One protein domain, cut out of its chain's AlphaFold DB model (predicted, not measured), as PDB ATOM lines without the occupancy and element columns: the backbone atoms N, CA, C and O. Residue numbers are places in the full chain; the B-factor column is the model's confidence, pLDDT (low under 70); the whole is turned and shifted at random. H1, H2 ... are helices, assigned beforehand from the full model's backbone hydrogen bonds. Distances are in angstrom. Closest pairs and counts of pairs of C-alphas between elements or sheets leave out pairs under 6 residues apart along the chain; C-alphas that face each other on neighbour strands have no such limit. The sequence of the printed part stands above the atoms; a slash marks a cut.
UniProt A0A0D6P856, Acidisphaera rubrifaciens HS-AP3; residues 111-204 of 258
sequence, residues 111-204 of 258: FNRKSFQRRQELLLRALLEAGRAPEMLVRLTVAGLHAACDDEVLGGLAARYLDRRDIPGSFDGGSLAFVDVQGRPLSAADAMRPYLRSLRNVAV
ATOM      1  N   PHE A 111      -3.770 -13.097  38.055       85.75
ATOM      2  CA  PHE A 111      -3.271 -14.472  38.026       85.75
ATOM      3  C   PHE A 111      -4.384 -15.512  38.107       85.75
ATOM      4  O   PHE A 111      -4.385 -16.461  37.326       85.75
ATOM      5  N   ASN A 112      -5.390 -15.299  38.955       88.50
ATOM      6  CA  ASN A 112      -6.552 -16.182  39.038       88.50
ATOM      7  C   ASN A 112      -7.298 -16.275  37.701       88.50
ATOM      8  O   ASN A 112      -7.672 -17.368  37.272       88.50
ATOM      9  N   ARG A 113      -7.464 -15.149  36.995       90.38
ATOM     10  CA  ARG A 113      -8.064 -15.122  35.651       90.38
ATOM     11  C   ARG A 113      -7.233 -15.900  34.632       90.38
ATOM     12  O   ARG A 113      -7.803 -16.670  33.862       90.38
ATOM     13  N   LYS A 114      -5.906 -15.743  34.654       88.44
ATOM     14  CA  LYS A 114      -4.988 -16.500  33.786       88.44
ATOM     15  C   LYS A 114      -5.017 -18.003  34.090       88.44
ATOM     16  O   LYS A 114      -5.088 -18.799  33.159       88.44
ATOM     17  N   SER A 115      -5.023 -18.382  35.370       89.56
ATOM     18  CA  SER A 115      -5.154 -19.772  35.837       89.56
ATOM     19  C   SER A 115      -6.460 -20.394  35.332       89.56
ATOM     20  O   SER A 115      -6.435 -21.413  34.642       89.56
ATOM     21  N   PHE A 116      -7.598 -19.727  35.556       92.75
ATOM     22  CA  PHE A 116      -8.900 -20.145  35.027       92.75
ATOM     23  C   PHE A 116      -8.864 -20.365  33.507       92.75
ATOM     24  O   PHE A 116      -9.257 -21.424  33.018       92.75
ATOM     25  N   GLN A 117      -8.363 -19.378  32.763       91.19
ATOM     26  CA  GLN A 117      -8.261 -19.428  31.306       91.19
ATOM     27  C   GLN A 117      -7.397 -20.596  30.818       91.19
ATOM     28  O   GLN A 117      -7.825 -21.345  29.943       91.19
ATOM     29  N   ARG A 118      -6.213 -20.795  31.406       88.00
ATOM     30  CA  ARG A 118      -5.293 -21.877  31.028       88.00
ATOM     31  C   ARG A 118      -5.903 -23.251  31.280       88.00
ATOM     32  O   ARG A 118      -5.869 -24.113  30.403       88.00
ATOM     33  N   ARG A 119      -6.478 -23.468  32.465       91.94
ATOM     34  CA  ARG A 119      -7.107 -24.752  32.807       91.94
ATOM     35  C   ARG A 119      -8.313 -25.036  31.912       91.94
ATOM     36  O   ARG A 119      -8.496 -26.175  31.490       91.94
ATOM     37  N   GLN A 120      -9.079 -23.999  31.564       93.88
ATOM     38  CA  GLN A 120     -10.166 -24.114  30.595       93.88
ATOM     39  C   GLN A 120      -9.661 -24.503  29.204       93.88
ATOM     40  O   GLN A 120     -10.235 -25.390  28.579       93.88
ATOM     41  N   GLU A 121      -8.591 -23.863  28.721       91.81
ATOM     42  CA  GLU A 121      -7.989 -24.179  27.425       91.81
ATOM     43  C   GLU A 121      -7.551 -25.644  27.356       91.81
ATOM     44  O   GLU A 121      -7.906 -26.330  26.398       91.81
ATOM     45  N   LEU A 122      -6.815 -26.126  28.364       91.38
ATOM     46  CA  LEU A 122      -6.329 -27.509  28.411       91.38
ATOM     47  C   LEU A 122      -7.485 -28.515  28.349       91.38
ATOM     48  O   LEU A 122      -7.449 -29.441  27.541       91.38
ATOM     49  N   LEU A 123      -8.533 -28.302  29.148       94.38
ATOM     50  CA  LEU A 123      -9.703 -29.176  29.164       94.38
ATOM     51  C   LEU A 123     -10.482 -29.129  27.843       94.38
ATOM     52  O   LEU A 123     -10.837 -30.172  27.301       94.38
ATOM     53  N   LEU A 124     -10.734 -27.936  27.297       93.25
ATOM     54  CA  LEU A 124     -11.435 -27.789  26.020       93.25
ATOM     55  C   LEU A 124     -10.663 -28.449  24.873       93.25
ATOM     56  O   LEU A 124     -11.279 -29.094  24.031       93.25
ATOM     57  N   ARG A 125      -9.331 -28.321  24.839       91.44
ATOM     58  CA  ARG A 125      -8.489 -29.001  23.844       91.44
ATOM     59  C   ARG A 125      -8.593 -30.514  23.969       91.44
ATOM     60  O   ARG A 125      -8.921 -31.155  22.978       91.44
ATOM     61  N   ALA A 126      -8.424 -31.051  25.176       92.75
ATOM     62  CA  ALA A 126      -8.523 -32.486  25.419       92.75
ATOM     63  C   ALA A 126      -9.905 -33.046  25.032       92.75
ATOM     64  O   ALA A 126      -9.999 -34.083  24.382       92.75
ATOM     65  N   LEU A 127     -10.994 -32.330  25.342       93.06
ATOM     66  CA  LEU A 127     -12.351 -32.731  24.951       93.06
ATOM     67  C   LEU A 127     -12.566 -32.696  23.430       93.06
ATOM     68  O   LEU A 127     -13.230 -33.578  22.883       93.06
ATOM     69  N   LEU A 128     -12.021 -31.690  22.739       91.25
ATOM     70  CA  LEU A 128     -12.079 -31.597  21.276       91.25
ATOM     71  C   LEU A 128     -11.257 -32.709  20.607       91.25
ATOM     72  O   LEU A 128     -11.707 -33.286  19.619       91.25
ATOM     73  N   GLU A 129     -10.080 -33.026  21.146       91.62
ATOM     74  CA  GLU A 129      -9.221 -34.129  20.692       91.62
ATOM     75  C   GLU A 129      -9.877 -35.495  20.935       91.62
ATOM     76  O   GLU A 129      -9.812 -36.369  20.073       91.62
ATOM     77  N   ALA A 130     -10.634 -35.637  22.028       91.44
ATOM     78  CA  ALA A 130     -11.511 -36.778  22.302       91.44
ATOM     79  C   ALA A 130     -12.807 -36.794  21.452       91.44
ATOM     80  O   ALA A 130     -13.728 -37.572  21.714       91.44
ATOM     81  N   GLY A 131     -12.916 -35.921  20.443       90.81
ATOM     82  CA  GLY A 131     -13.995 -35.919  19.454       90.81
ATOM     83  C   GLY A 131     -15.311 -35.281  19.910       90.81
ATOM     84  O   GLY A 131     -16.326 -35.438  19.227       90.81
ATOM     85  N   ARG A 132     -15.348 -34.559  21.040       91.19
ATOM     86  CA  ARG A 132     -16.565 -33.850  21.471       91.19
ATOM     87  C   ARG A 132     -16.851 -32.667  20.542       91.19
ATOM     88  O   ARG A 132     -15.978 -31.847  20.264       91.19
ATOM     89  N   ALA A 133     -18.096 -32.550  20.087       90.75
ATOM     90  CA  ALA A 133     -18.508 -31.478  19.184       90.75
ATOM     91  C   ALA A 133     -18.538 -30.109  19.904       90.75
ATOM     92  O   ALA A 133     -19.101 -30.021  21.002       90.75
ATOM     93  N   PRO A 134     -18.012 -29.018  19.307       90.94
ATOM     94  CA  PRO A 134     -18.042 -27.679  19.905       90.94
ATOM     95  C   PRO A 134     -19.444 -27.222  20.333       90.94
ATOM     96  O   PRO A 134     -19.606 -26.599  21.381       90.94
ATOM     97  N   GLU A 135     -20.468 -27.572  19.556       91.25
ATOM     98  CA  GLU A 135     -21.871 -27.256  19.823       91.25
ATOM     99  C   GLU A 135     -22.359 -27.904  21.118       91.25
ATOM    100  O   GLU A 135     -23.163 -27.316  21.839       91.25
ATOM    101  N   MET A 136     -21.881 -29.112  21.415       91.81
ATOM    102  CA  MET A 136     -22.181 -29.801  22.664       91.81
ATOM    103  C   MET A 136     -21.473 -29.121  23.836       91.81
ATOM    104  O   MET A 136     -22.106 -28.866  24.856       91.81
ATOM    105  N   LEU A 137     -20.191 -28.779  23.669       92.81
ATOM    106  CA  LEU A 137     -19.367 -28.186  24.725       92.81
ATOM    107  C   LEU A 137     -19.916 -26.842  25.215       92.81
ATOM    108  O   LEU A 137     -20.008 -26.634  26.420       92.81
ATOM    109  N   VAL A 138     -20.364 -25.952  24.320       92.81
ATOM    110  CA  VAL A 138     -20.915 -24.644  24.742       92.81
ATOM    111  C   VAL A 138     -22.242 -24.736  25.500       92.81
ATOM    112  O   VAL A 138     -22.642 -23.773  26.148       92.81
ATOM    113  N   ARG A 139     -22.947 -25.870  25.404       93.56
ATOM    114  CA  ARG A 139     -24.199 -26.139  26.134       93.56
ATOM    115  C   ARG A 139     -23.997 -27.060  27.333       93.56
ATOM    116  O   ARG A 139     -24.959 -27.341  28.044       93.56
ATOM    117  N   LEU A 140     -22.782 -27.570  27.531       95.31
ATOM    118  CA  LEU A 140     -22.487 -28.528  28.581       95.31
ATOM    119  C   LEU A 140     -22.644 -27.845  29.938       95.31
ATOM    120  O   LEU A 140     -22.104 -26.762  30.152       95.31
ATOM    121  N   THR A 141     -23.384 -28.469  30.849       97.50
ATOM    122  CA  THR A 141     -23.504 -27.994  32.231       97.50
ATOM    123  C   THR A 141     -22.364 -28.538  33.082       97.50
ATOM    124  O   THR A 141     -21.706 -29.506  32.702       97.50
ATOM    125  N   VAL A 142     -22.134 -27.963  34.260       96.69
ATOM    126  CA  VAL A 142     -21.136 -28.472  35.216       96.69
ATOM    127  C   VAL A 142     -21.441 -29.915  35.642       96.69
ATOM    128  O   VAL A 142     -20.529 -30.738  35.732       96.69
ATOM    129  N   ALA A 143     -22.714 -30.263  35.853       94.69
ATOM    130  CA  ALA A 143     -23.109 -31.648  36.112       94.69
ATOM    131  C   ALA A 143     -22.856 -32.549  34.889       94.69
ATOM    132  O   ALA A 143     -22.361 -33.666  35.030       94.69
ATOM    133  N   GLY A 144     -23.139 -32.047  33.683       95.00
ATOM    134  CA  GLY A 144     -22.871 -32.761  32.434       95.00
ATOM    135  C   GLY A 144     -21.380 -32.972  32.163       95.00
ATOM    136  O   GLY A 144     -21.013 -34.002  31.608       95.00
ATOM    137  N   LEU A 145     -20.517 -32.041  32.583       94.75
ATOM    138  CA  LEU A 145     -19.065 -32.161  32.447       94.75
ATOM    139  C   LEU A 145     -18.524 -33.359  33.230       94.75
ATOM    140  O   LEU A 145     -17.761 -34.137  32.670       94.75
ATOM    141  N   HIS A 146     -18.969 -33.554  34.474       88.00
ATOM    142  CA  HIS A 146     -18.575 -34.724  35.266       88.00
ATOM    143  C   HIS A 146     -18.942 -36.040  34.572       88.00
ATOM    144  O   HIS A 146     -18.154 -36.975  34.580       88.00
ATOM    145  N   ALA A 147     -20.117 -36.102  33.942       85.94
ATOM    146  CA  ALA A 147     -20.545 -37.287  33.203       85.94
ATOM    147  C   ALA A 147     -19.801 -37.472  31.867       85.94
ATOM    148  O   ALA A 147     -19.737 -38.583  31.353       85.94
ATOM    149  N   ALA A 148     -19.273 -36.393  31.283       85.19
ATOM    150  CA  ALA A 148     -18.595 -36.406  29.988       85.19
ATOM    151  C   ALA A 148     -17.094 -36.738  30.068       85.19
ATOM    152  O   ALA A 148     -16.496 -36.988  29.015       85.19
ATOM    153  N   CYS A 149     -16.515 -36.702  31.273       90.06
ATOM    154  CA  CYS A 149     -15.116 -36.988  31.589       90.06
ATOM    155  C   CYS A 149     -15.014 -38.340  32.316       90.06
ATOM    156  O   CYS A 149     -14.866 -38.390  33.535       90.06
ATOM    157  N   ASP A 150     -15.164 -39.422  31.555       81.56
ATOM    158  CA  ASP A 150     -15.266 -40.806  32.028       81.56
ATOM    159  C   ASP A 150     -13.912 -41.518  32.211       81.56
ATOM    160  O   ASP A 150     -13.862 -42.578  32.836       81.56
ATOM    161  N   ASP A 151     -12.819 -40.926  31.726       90.75
ATOM    162  CA  ASP A 151     -11.452 -41.398  31.954       90.75
ATOM    163  C   ASP A 151     -10.678 -40.543  32.975       90.75
ATOM    164  O   ASP A 151     -11.018 -39.393  33.267       90.75
ATOM    165  N   GLU A 152      -9.602 -41.119  33.516       90.31
ATOM    166  CA  GLU A 152      -8.770 -40.504  34.557       90.31
ATOM    167  C   GLU A 152      -8.123 -39.181  34.111       90.31
ATOM    168  O   GLU A 152      -8.023 -38.240  34.903       90.31
ATOM    169  N   VAL A 153      -7.732 -39.068  32.837       91.06
ATOM    170  CA  VAL A 153      -7.056 -37.883  32.297       91.06
ATOM    171  C   VAL A 153      -8.045 -36.728  32.159       91.06
ATOM    172  O   VAL A 153      -7.801 -35.637  32.690       91.06
ATOM    173  N   LEU A 154      -9.183 -36.950  31.495       93.44
ATOM    174  CA  LEU A 154     -10.231 -35.933  31.368       93.44
ATOM    175  C   LEU A 154     -10.833 -35.572  32.729       93.44
ATOM    176  O   LEU A 154     -11.065 -34.391  32.991       93.44
ATOM    177  N   GLY A 155     -11.035 -36.555  33.609       94.56
ATOM    178  CA  GLY A 155     -11.508 -36.337  34.975       94.56
ATOM    179  C   GLY A 155     -10.560 -35.442  35.778       94.56
ATOM    180  O   GLY A 155     -11.003 -34.486  36.421       94.56
ATOM    181  N   GLY A 156      -9.248 -35.674  35.674       93.12
ATOM    182  CA  GLY A 156      -8.228 -34.829  36.295       93.12
ATOM    183  C   GLY A 156      -8.227 -33.392  35.761       93.12
ATOM    184  O   GLY A 156      -8.175 -32.437  36.542       93.12
ATOM    185  N   LEU A 157      -8.339 -33.208  34.440       94.31
ATOM    186  CA  LEU A 157      -8.441 -31.877  33.824       94.31
ATOM    187  C   LEU A 157      -9.727 -31.148  34.237       94.31
ATOM    188  O   LEU A 157      -9.682 -29.952  34.536       94.31
ATOM    189  N   ALA A 158     -10.855 -31.861  34.299       95.88
ATOM    190  CA  ALA A 158     -12.136 -31.326  34.745       95.88
ATOM    191  C   ALA A 158     -12.085 -30.871  36.206       95.88
ATOM    192  O   ALA A 158     -12.456 -29.735  36.494       95.88
ATOM    193  N   ALA A 159     -11.553 -31.698  37.110       93.12
ATOM    194  CA  ALA A 159     -11.391 -31.338  38.516       93.12
ATOM    195  C   ALA A 159     -10.529 -30.074  38.676       93.12
ATOM    196  O   ALA A 159     -10.950 -29.101  39.304       93.12
ATOM    197  N   ARG A 160      -9.364 -30.031  38.013       91.25
ATOM    198  CA  ARG A 160      -8.473 -28.859  38.052       91.25
ATOM    199  C   ARG A 160      -9.132 -27.601  37.495       91.25
ATOM    200  O   ARG A 160      -8.883 -26.512  38.013       91.25
ATOM    201  N   TYR A 161      -9.917 -27.719  36.427       94.94
ATOM    202  CA  TYR A 161     -10.671 -26.601  35.866       94.94
ATOM    203  C   TYR A 161     -11.730 -26.082  36.843       94.94
ATOM    204  O   TYR A 161     -11.816 -24.872  37.071       94.94
ATOM    205  N   LEU A 162     -12.505 -26.988  37.439       95.19
ATOM    206  CA  LEU A 162     -13.599 -26.649  38.345       95.19
ATOM    207  C   LEU A 162     -13.116 -25.963  39.628       95.19
ATOM    208  O   LEU A 162     -13.806 -25.064  40.103       95.19
ATOM    209  N   ASP A 163     -11.897 -26.258  40.096       92.25
ATOM    210  CA  ASP A 163     -11.234 -25.529  41.194       92.25
ATOM    211  C   ASP A 163     -11.072 -24.017  40.939       92.25
ATOM    212  O   ASP A 163     -10.774 -23.262  41.863       92.25
ATOM    213  N   ARG A 164     -11.197 -23.567  39.684       92.81
ATOM    214  CA  ARG A 164     -11.097 -22.153  39.282       92.81
ATOM    215  C   ARG A 164     -12.357 -21.643  38.589       92.81
ATOM    216  O   ARG A 164     -12.356 -20.532  38.058       92.81
ATOM    217  N   ARG A 165     -13.421 -22.446  38.520       95.12
ATOM    218  CA  ARG A 165     -14.623 -22.093  37.754       95.12
ATOM    219  C   ARG A 165     -15.434 -20.975  38.412       95.12
ATOM    220  O   ARG A 165     -16.210 -20.319  37.725       95.12
ATOM    221  N   ASP A 166     -15.230 -20.716  39.692       95.00
ATOM    222  CA  ASP A 166     -15.837 -19.624  40.454       95.00
ATOM    223  C   ASP A 166     -15.226 -18.242  40.156       95.00
ATOM    224  O   ASP A 166     -15.888 -17.229  40.369       95.00
ATOM    225  N   ILE A 167     -14.006 -18.183  39.605       93.69
ATOM    226  CA  ILE A 167     -13.297 -16.937  39.266       93.69
ATOM    227  C   ILE A 167     -14.119 -15.973  38.386       93.69
ATOM    228  O   ILE A 167     -14.185 -14.788  38.719       93.69
ATOM    229  N   PRO A 168     -14.741 -16.403  37.270       93.31
ATOM    230  CA  PRO A 168     -15.629 -15.539  36.487       93.31
ATOM    231  C   PRO A 168     -17.022 -15.342  37.120       93.31
ATOM    232  O   PRO A 168     -17.800 -14.536  36.612       93.31
ATOM    233  N   GLY A 169     -17.361 -16.080  38.180       93.88
ATOM    234  CA  GLY A 169     -18.646 -16.012  38.876       93.88
ATOM    235  C   GLY A 169     -19.066 -17.348  39.496       93.88
ATOM    236  O   GLY A 169     -18.687 -18.419  39.017       93.88
ATOM    237  N   SER A 170     -19.900 -17.277  40.542       94.38
ATOM    238  CA  SER A 170     -20.470 -18.448  41.221       94.38
ATOM    239  C   SER A 170     -21.224 -19.360  40.253       94.38
ATOM    240  O   SER A 170     -21.890 -18.882  39.334       94.38
ATOM    241  N   PHE A 171     -21.169 -20.665  40.494       96.06
ATOM    242  CA  PHE A 171     -21.818 -21.669  39.661       96.06
ATOM    243  C   PHE A 171     -22.398 -22.801  40.513       96.06
ATOM    244  O   PHE A 171     -22.014 -22.999  41.664       96.06
ATOM    245  N   ASP A 172     -23.302 -23.560  39.909       95.44
ATOM    246  CA  ASP A 172     -23.873 -24.798  40.432       95.44
ATOM    247  C   ASP A 172     -23.875 -25.892  39.345       95.44
ATOM    248  O   ASP A 172     -23.349 -25.701  38.247       95.44
ATOM    249  N   GLY A 173     -24.477 -27.052  39.625       93.75
ATOM    250  CA  GLY A 173     -24.536 -28.161  38.666       93.75
ATOM    251  C   GLY A 173     -25.308 -27.854  37.372       93.75
ATOM    252  O   GLY A 173     -25.029 -28.474  36.344       93.75
ATOM    253  N   GLY A 174     -26.257 -26.911  37.406       96.00
ATOM    254  CA  GLY A 174     -27.066 -26.505  36.249       96.00
ATOM    255  C   GLY A 174     -26.413 -25.414  35.397       96.00
ATOM    256  O   GLY A 174     -26.780 -25.231  34.238       96.00
ATOM    257  N   SER A 175     -25.428 -24.717  35.956       97.00
ATOM    258  CA  SER A 175     -24.663 -23.674  35.280       97.00
ATOM    259  C   SER A 175     -23.867 -24.225  34.093       97.00
ATOM    260  O   SER A 175     -23.442 -25.383  34.096       97.00
ATOM    261  N   LEU A 176     -23.616 -23.384  33.083       96.75
ATOM    262  CA  LEU A 176     -22.740 -23.740  31.961       96.75
ATOM    263  C   LEU A 176     -21.334 -24.066  32.467       96.75
ATOM    264  O   LEU A 176     -20.740 -23.279  33.212       96.75
ATOM    265  N   ALA A 177     -20.795 -25.199  32.022       96.19
ATOM    266  CA  ALA A 177     -19.444 -25.632  32.332       96.19
ATOM    267  C   ALA A 177     -18.443 -24.589  31.844       96.19
ATOM    268  O   ALA A 177     -17.677 -24.087  32.654       96.19
ATOM    269  N   PHE A 178     -18.524 -24.192  30.571       95.06
ATOM    270  CA  PHE A 178     -17.565 -23.300  29.920       95.06
ATOM    271  C   PHE A 178     -18.127 -21.892  29.705       95.06
ATOM    272  O   PHE A 178     -19.196 -21.716  29.117       95.06
ATOM    273  N   VAL A 179     -17.378 -20.888  30.159       94.56
ATOM    274  CA  VAL A 179     -17.700 -19.457  30.048       94.56
ATOM    275  C   VAL A 179     -16.429 -18.649  29.801       94.56
ATOM    276  O   VAL A 179     -15.324 -19.093  30.125       94.56
ATOM    277  N   ASP A 180     -16.570 -17.445  29.251       92.31
ATOM    278  CA  ASP A 180     -15.442 -16.523  29.141       92.31
ATOM    279  C   ASP A 180     -14.998 -15.972  30.515       92.31
ATOM    280  O   ASP A 180     -15.583 -16.262  31.559       92.31
ATOM    281  N   VAL A 181     -13.931 -15.170  30.532       90.75
ATOM    282  CA  VAL A 181     -13.367 -14.608  31.777       90.75
ATOM    283  C   VAL A 181     -14.287 -13.573  32.451       90.75
ATOM    284  O   VAL A 181     -14.033 -13.173  33.584       90.75
ATOM    285  N   GLN A 182     -15.361 -13.154  31.774       91.44
ATOM    286  CA  GLN A 182     -16.441 -12.325  32.310       91.44
ATOM    287  C   GLN A 182     -17.687 -13.149  32.686       91.44
ATOM    288  O   GLN A 182     -18.715 -12.567  33.025       91.44
ATOM    289  N   GLY A 183     -17.629 -14.483  32.608       93.50
ATOM    290  CA  GLY A 183     -18.740 -15.373  32.951       93.50
ATOM    291  C   GLY A 183     -19.812 -15.499  31.869       93.50
ATOM    292  O   GLY A 183     -20.877 -16.059  32.124       93.50
ATOM    293  N   ARG A 184     -19.561 -15.001  30.654       92.38
ATOM    294  CA  ARG A 184     -20.536 -15.034  29.556       92.38
ATOM    295  C   ARG A 184     -20.466 -16.362  28.789       92.38
ATOM    296  O   ARG A 184     -19.376 -16.925  28.651       92.38
ATOM    297  N   PRO A 185     -21.596 -16.856  28.246       92.00
ATOM    298  CA  PRO A 185     -21.619 -18.067  27.428       92.00
ATOM    299  C   PRO A 185     -20.715 -17.964  26.195       92.00
ATOM    300  O   PRO A 185     -20.666 -16.927  25.532       92.00
ATOM    301  N   LEU A 186     -20.051 -19.066  25.846       90.00
ATOM    302  CA  LEU A 186     -19.312 -19.193  24.587       90.00
ATOM    303  C   LEU A 186     -20.280 -19.508  23.430       90.00
ATOM    304  O   LEU A 186     -21.260 -20.226  23.620       90.00
ATOM    305  N   SER A 187     -20.009 -19.025  22.212       81.69
ATOM    306  CA  SER A 187     -20.794 -19.386  21.017       81.69
ATOM    307  C   SER A 187     -20.097 -20.469  20.178       81.69
ATOM    308  O   SER A 187     -18.885 -20.422  19.951       81.69
ATOM    309  N   ALA A 188     -20.864 -21.463  19.713       69.62
ATOM    310  CA  ALA A 188     -20.325 -22.601  18.958       69.62
ATOM    311  C   ALA A 188     -19.910 -22.243  17.527       69.62
ATOM    312  O   ALA A 188     -18.857 -22.685  17.078       69.62
ATOM    313  N   ALA A 189     -20.732 -21.446  16.833       61.69
ATOM    314  CA  ALA A 189     -20.594 -21.215  15.397       61.69
ATOM    315  C   ALA A 189     -19.288 -20.492  15.028       61.69
ATOM    316  O   ALA A 189     -18.694 -20.830  14.012       61.69
ATOM    317  N   ASP A 190     -18.797 -19.582  15.884       58.34
ATOM    318  CA  ASP A 190     -17.632 -18.752  15.552       58.34
ATOM    319  C   ASP A 190     -16.654 -18.503  16.706       58.34
ATOM    320  O   ASP A 190     -15.498 -18.199  16.434       58.34
ATOM    321  N   ALA A 191     -17.037 -18.626  17.984       68.81
ATOM    322  CA  ALA A 191     -16.189 -18.131  19.075       68.81
ATOM    323  C   ALA A 191     -15.220 -19.166  19.655       68.81
ATOM    324  O   ALA A 191     -14.142 -18.768  20.080       68.81
ATOM    325  N   MET A 192     -15.521 -20.471  19.647       81.56
ATOM    326  CA  MET A 192     -14.689 -21.468  20.350       81.56
ATOM    327  C   MET A 192     -13.242 -21.537  19.825       81.56
ATOM    328  O   MET A 192     -12.288 -21.488  20.599       81.56
ATOM    329  N   ARG A 193     -13.043 -21.619  18.501       80.81
ATOM    330  CA  ARG A 193     -11.689 -21.684  17.915       80.81
ATOM    331  C   ARG A 193     -10.915 -20.365  18.087       80.81
ATOM    332  O   ARG A 193      -9.760 -20.427  18.508       80.81
ATOM    333  N   PRO A 194     -11.479 -19.175  17.793       83.31
ATOM    334  CA  PRO A 194     -10.843 -17.898  18.125       83.31
ATOM    335  C   PRO A 194     -10.560 -17.719  19.616       83.31
ATOM    336  O   PRO A 194      -9.491 -17.218  19.950       83.31
ATOM    337  N   TYR A 195     -11.461 -18.170  20.489       85.75
ATOM    338  CA  TYR A 195     -11.284 -18.162  21.938       85.75
ATOM    339  C   TYR A 195     -10.066 -18.998  22.338       85.75
ATOM    340  O   TYR A 195      -9.124 -18.459  22.900       85.75
ATOM    341  N   LEU A 196      -9.979 -20.269  21.931       85.88
ATOM    342  CA  LEU A 196      -8.795 -21.094  22.222       85.88
ATOM    343  C   LEU A 196      -7.498 -20.512  21.637       85.88
ATOM    344  O   LEU A 196      -6.427 -20.669  22.216       85.88
ATOM    345  N   ARG A 197      -7.565 -19.817  20.492       83.44
ATOM    346  CA  ARG A 197      -6.397 -19.109  19.940       83.44
ATOM    347  C   ARG A 197      -5.977 -17.911  20.788       83.44
ATOM    348  O   ARG A 197      -4.777 -17.688  20.908       83.44
ATOM    349  N   SER A 198      -6.917 -17.151  21.354       82.12
ATOM    350  CA  SER A 198      -6.578 -16.004  22.205       82.12
ATOM    351  C   SER A 198      -5.945 -16.441  23.528       82.12
ATOM    352  O   SER A 198      -5.063 -15.746  24.028       82.12
ATOM    353  N   LEU A 199      -6.316 -17.619  24.043       80.81
ATOM    354  CA  LEU A 199      -5.714 -18.201  25.248       80.81
ATOM    355  C   LEU A 199      -4.282 -18.717  25.012       80.81
ATOM    356  O   LEU A 199      -3.414 -18.532  25.865       80.81
ATOM    357  N   ARG A 200      -3.987 -19.240  23.812       72.81
ATOM    358  CA  ARG A 200      -2.679 -19.838  23.477       72.81
ATOM    359  C   ARG A 200      -1.482 -18.897  23.664       72.81
ATOM    360  O   ARG A 200      -0.401 -19.350  24.033       72.81
ATOM    361  N   ASN A 201      -1.655 -17.596  23.424       64.88
ATOM    362  CA  ASN A 201      -0.570 -16.617  23.592       64.88
ATOM    363  C   ASN A 201      -0.120 -16.484  25.058       64.88
ATOM    364  O   ASN A 201       1.006 -16.069  25.317       64.88
ATOM    365  N   VAL A 202      -0.979 -16.850  26.010       62.78
ATOM    366  CA  VAL A 202      -0.657 -16.867  27.441       62.78
ATOM    367  C   VAL A 202       0.076 -18.161  27.813       62.78
ATOM    368  O   VAL A 202       1.006 -18.119  28.614       62.78
ATOM    369  N   ALA A 203      -0.282 -19.294  27.200       61.41
ATOM    370  CA  ALA A 203       0.253 -20.614  27.541       61.41
ATOM    371  C   ALA A 203       1.750 -20.798  27.214       61.41
ATOM    372  O   ALA A 203       2.486 -21.333  28.040       61.41
ATOM    373  N   VAL A 204       2.217 -20.316  26.053       60.06
ATOM    374  CA  VAL A 204       3.617 -20.508  25.601       60.06
ATOM    375  C   VAL A 204       4.628 -19.843  26.542       60.06
ATOM    376  O   VAL A 204       5.674 -20.415  26.837       60.06
TER     377      VAL A 204
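Overview. This is residues 111 to 204 of the 258 residues of a protein of Acidisphaera rubrifaciens HS-AP3 (UniProt A0A0D6P856). The long helix H1 has H4 packed along it and H5 crossing it at residues 114 to 121, while the unnamed stretch 163 to 191 winds past the middle to H5. The 94 printed residues hold five named helices, H1 to H5 in chain order, and no named strand; the class is all helix. The whole is compact and rounded, 29 by 27 by 24 A, with radius of gyration of the C-alphas 12.0 A.

Along the chain. H1, residues 111 to 129, runs 26.9 A from C-alpha 111 at (-3.271, -14.472, 38.026). H2 is residues 134 to 137 and H3 142 to 148. H4, residues 152 to 162, is 15.2 A long. H5, residues 192 to 204, runs 19.1 A to C-alpha 204 at (3.617, -20.508, 25.601).

Arrangement. H1 touches H4, closest C-alphas Arg 119 and Tyr 161 at 5.0 A, opposite ways at a shallow tilt of 32 degrees, only just short of steep. H1 touches H5 with residues 114 to 121 alone, closest C-alphas Glu 121 and Leu 196 at 6.1 A, opposite ways at a steep tilt of 58 degrees. H3 and H4, a helical hairpin, only just touch, with 3 pairs of C-alphas within 8 A, the closest His 146 and Gly 155 at 7.3 A. H2 is close to but not clearly touching H1, closest C-alphas Leu 128 and Pro 134 at 7.3 A. Every O i to N i+4 pair is within hydrogen-bond range in H1, H3 and H4, and 7 of 9 in H5; H2 is too short for one.

Size, cuts and confidence. The printed part has no cut; the link H4 to H5 is long. Residues 188 to 191 and 201 to 204 are under pLDDT 70.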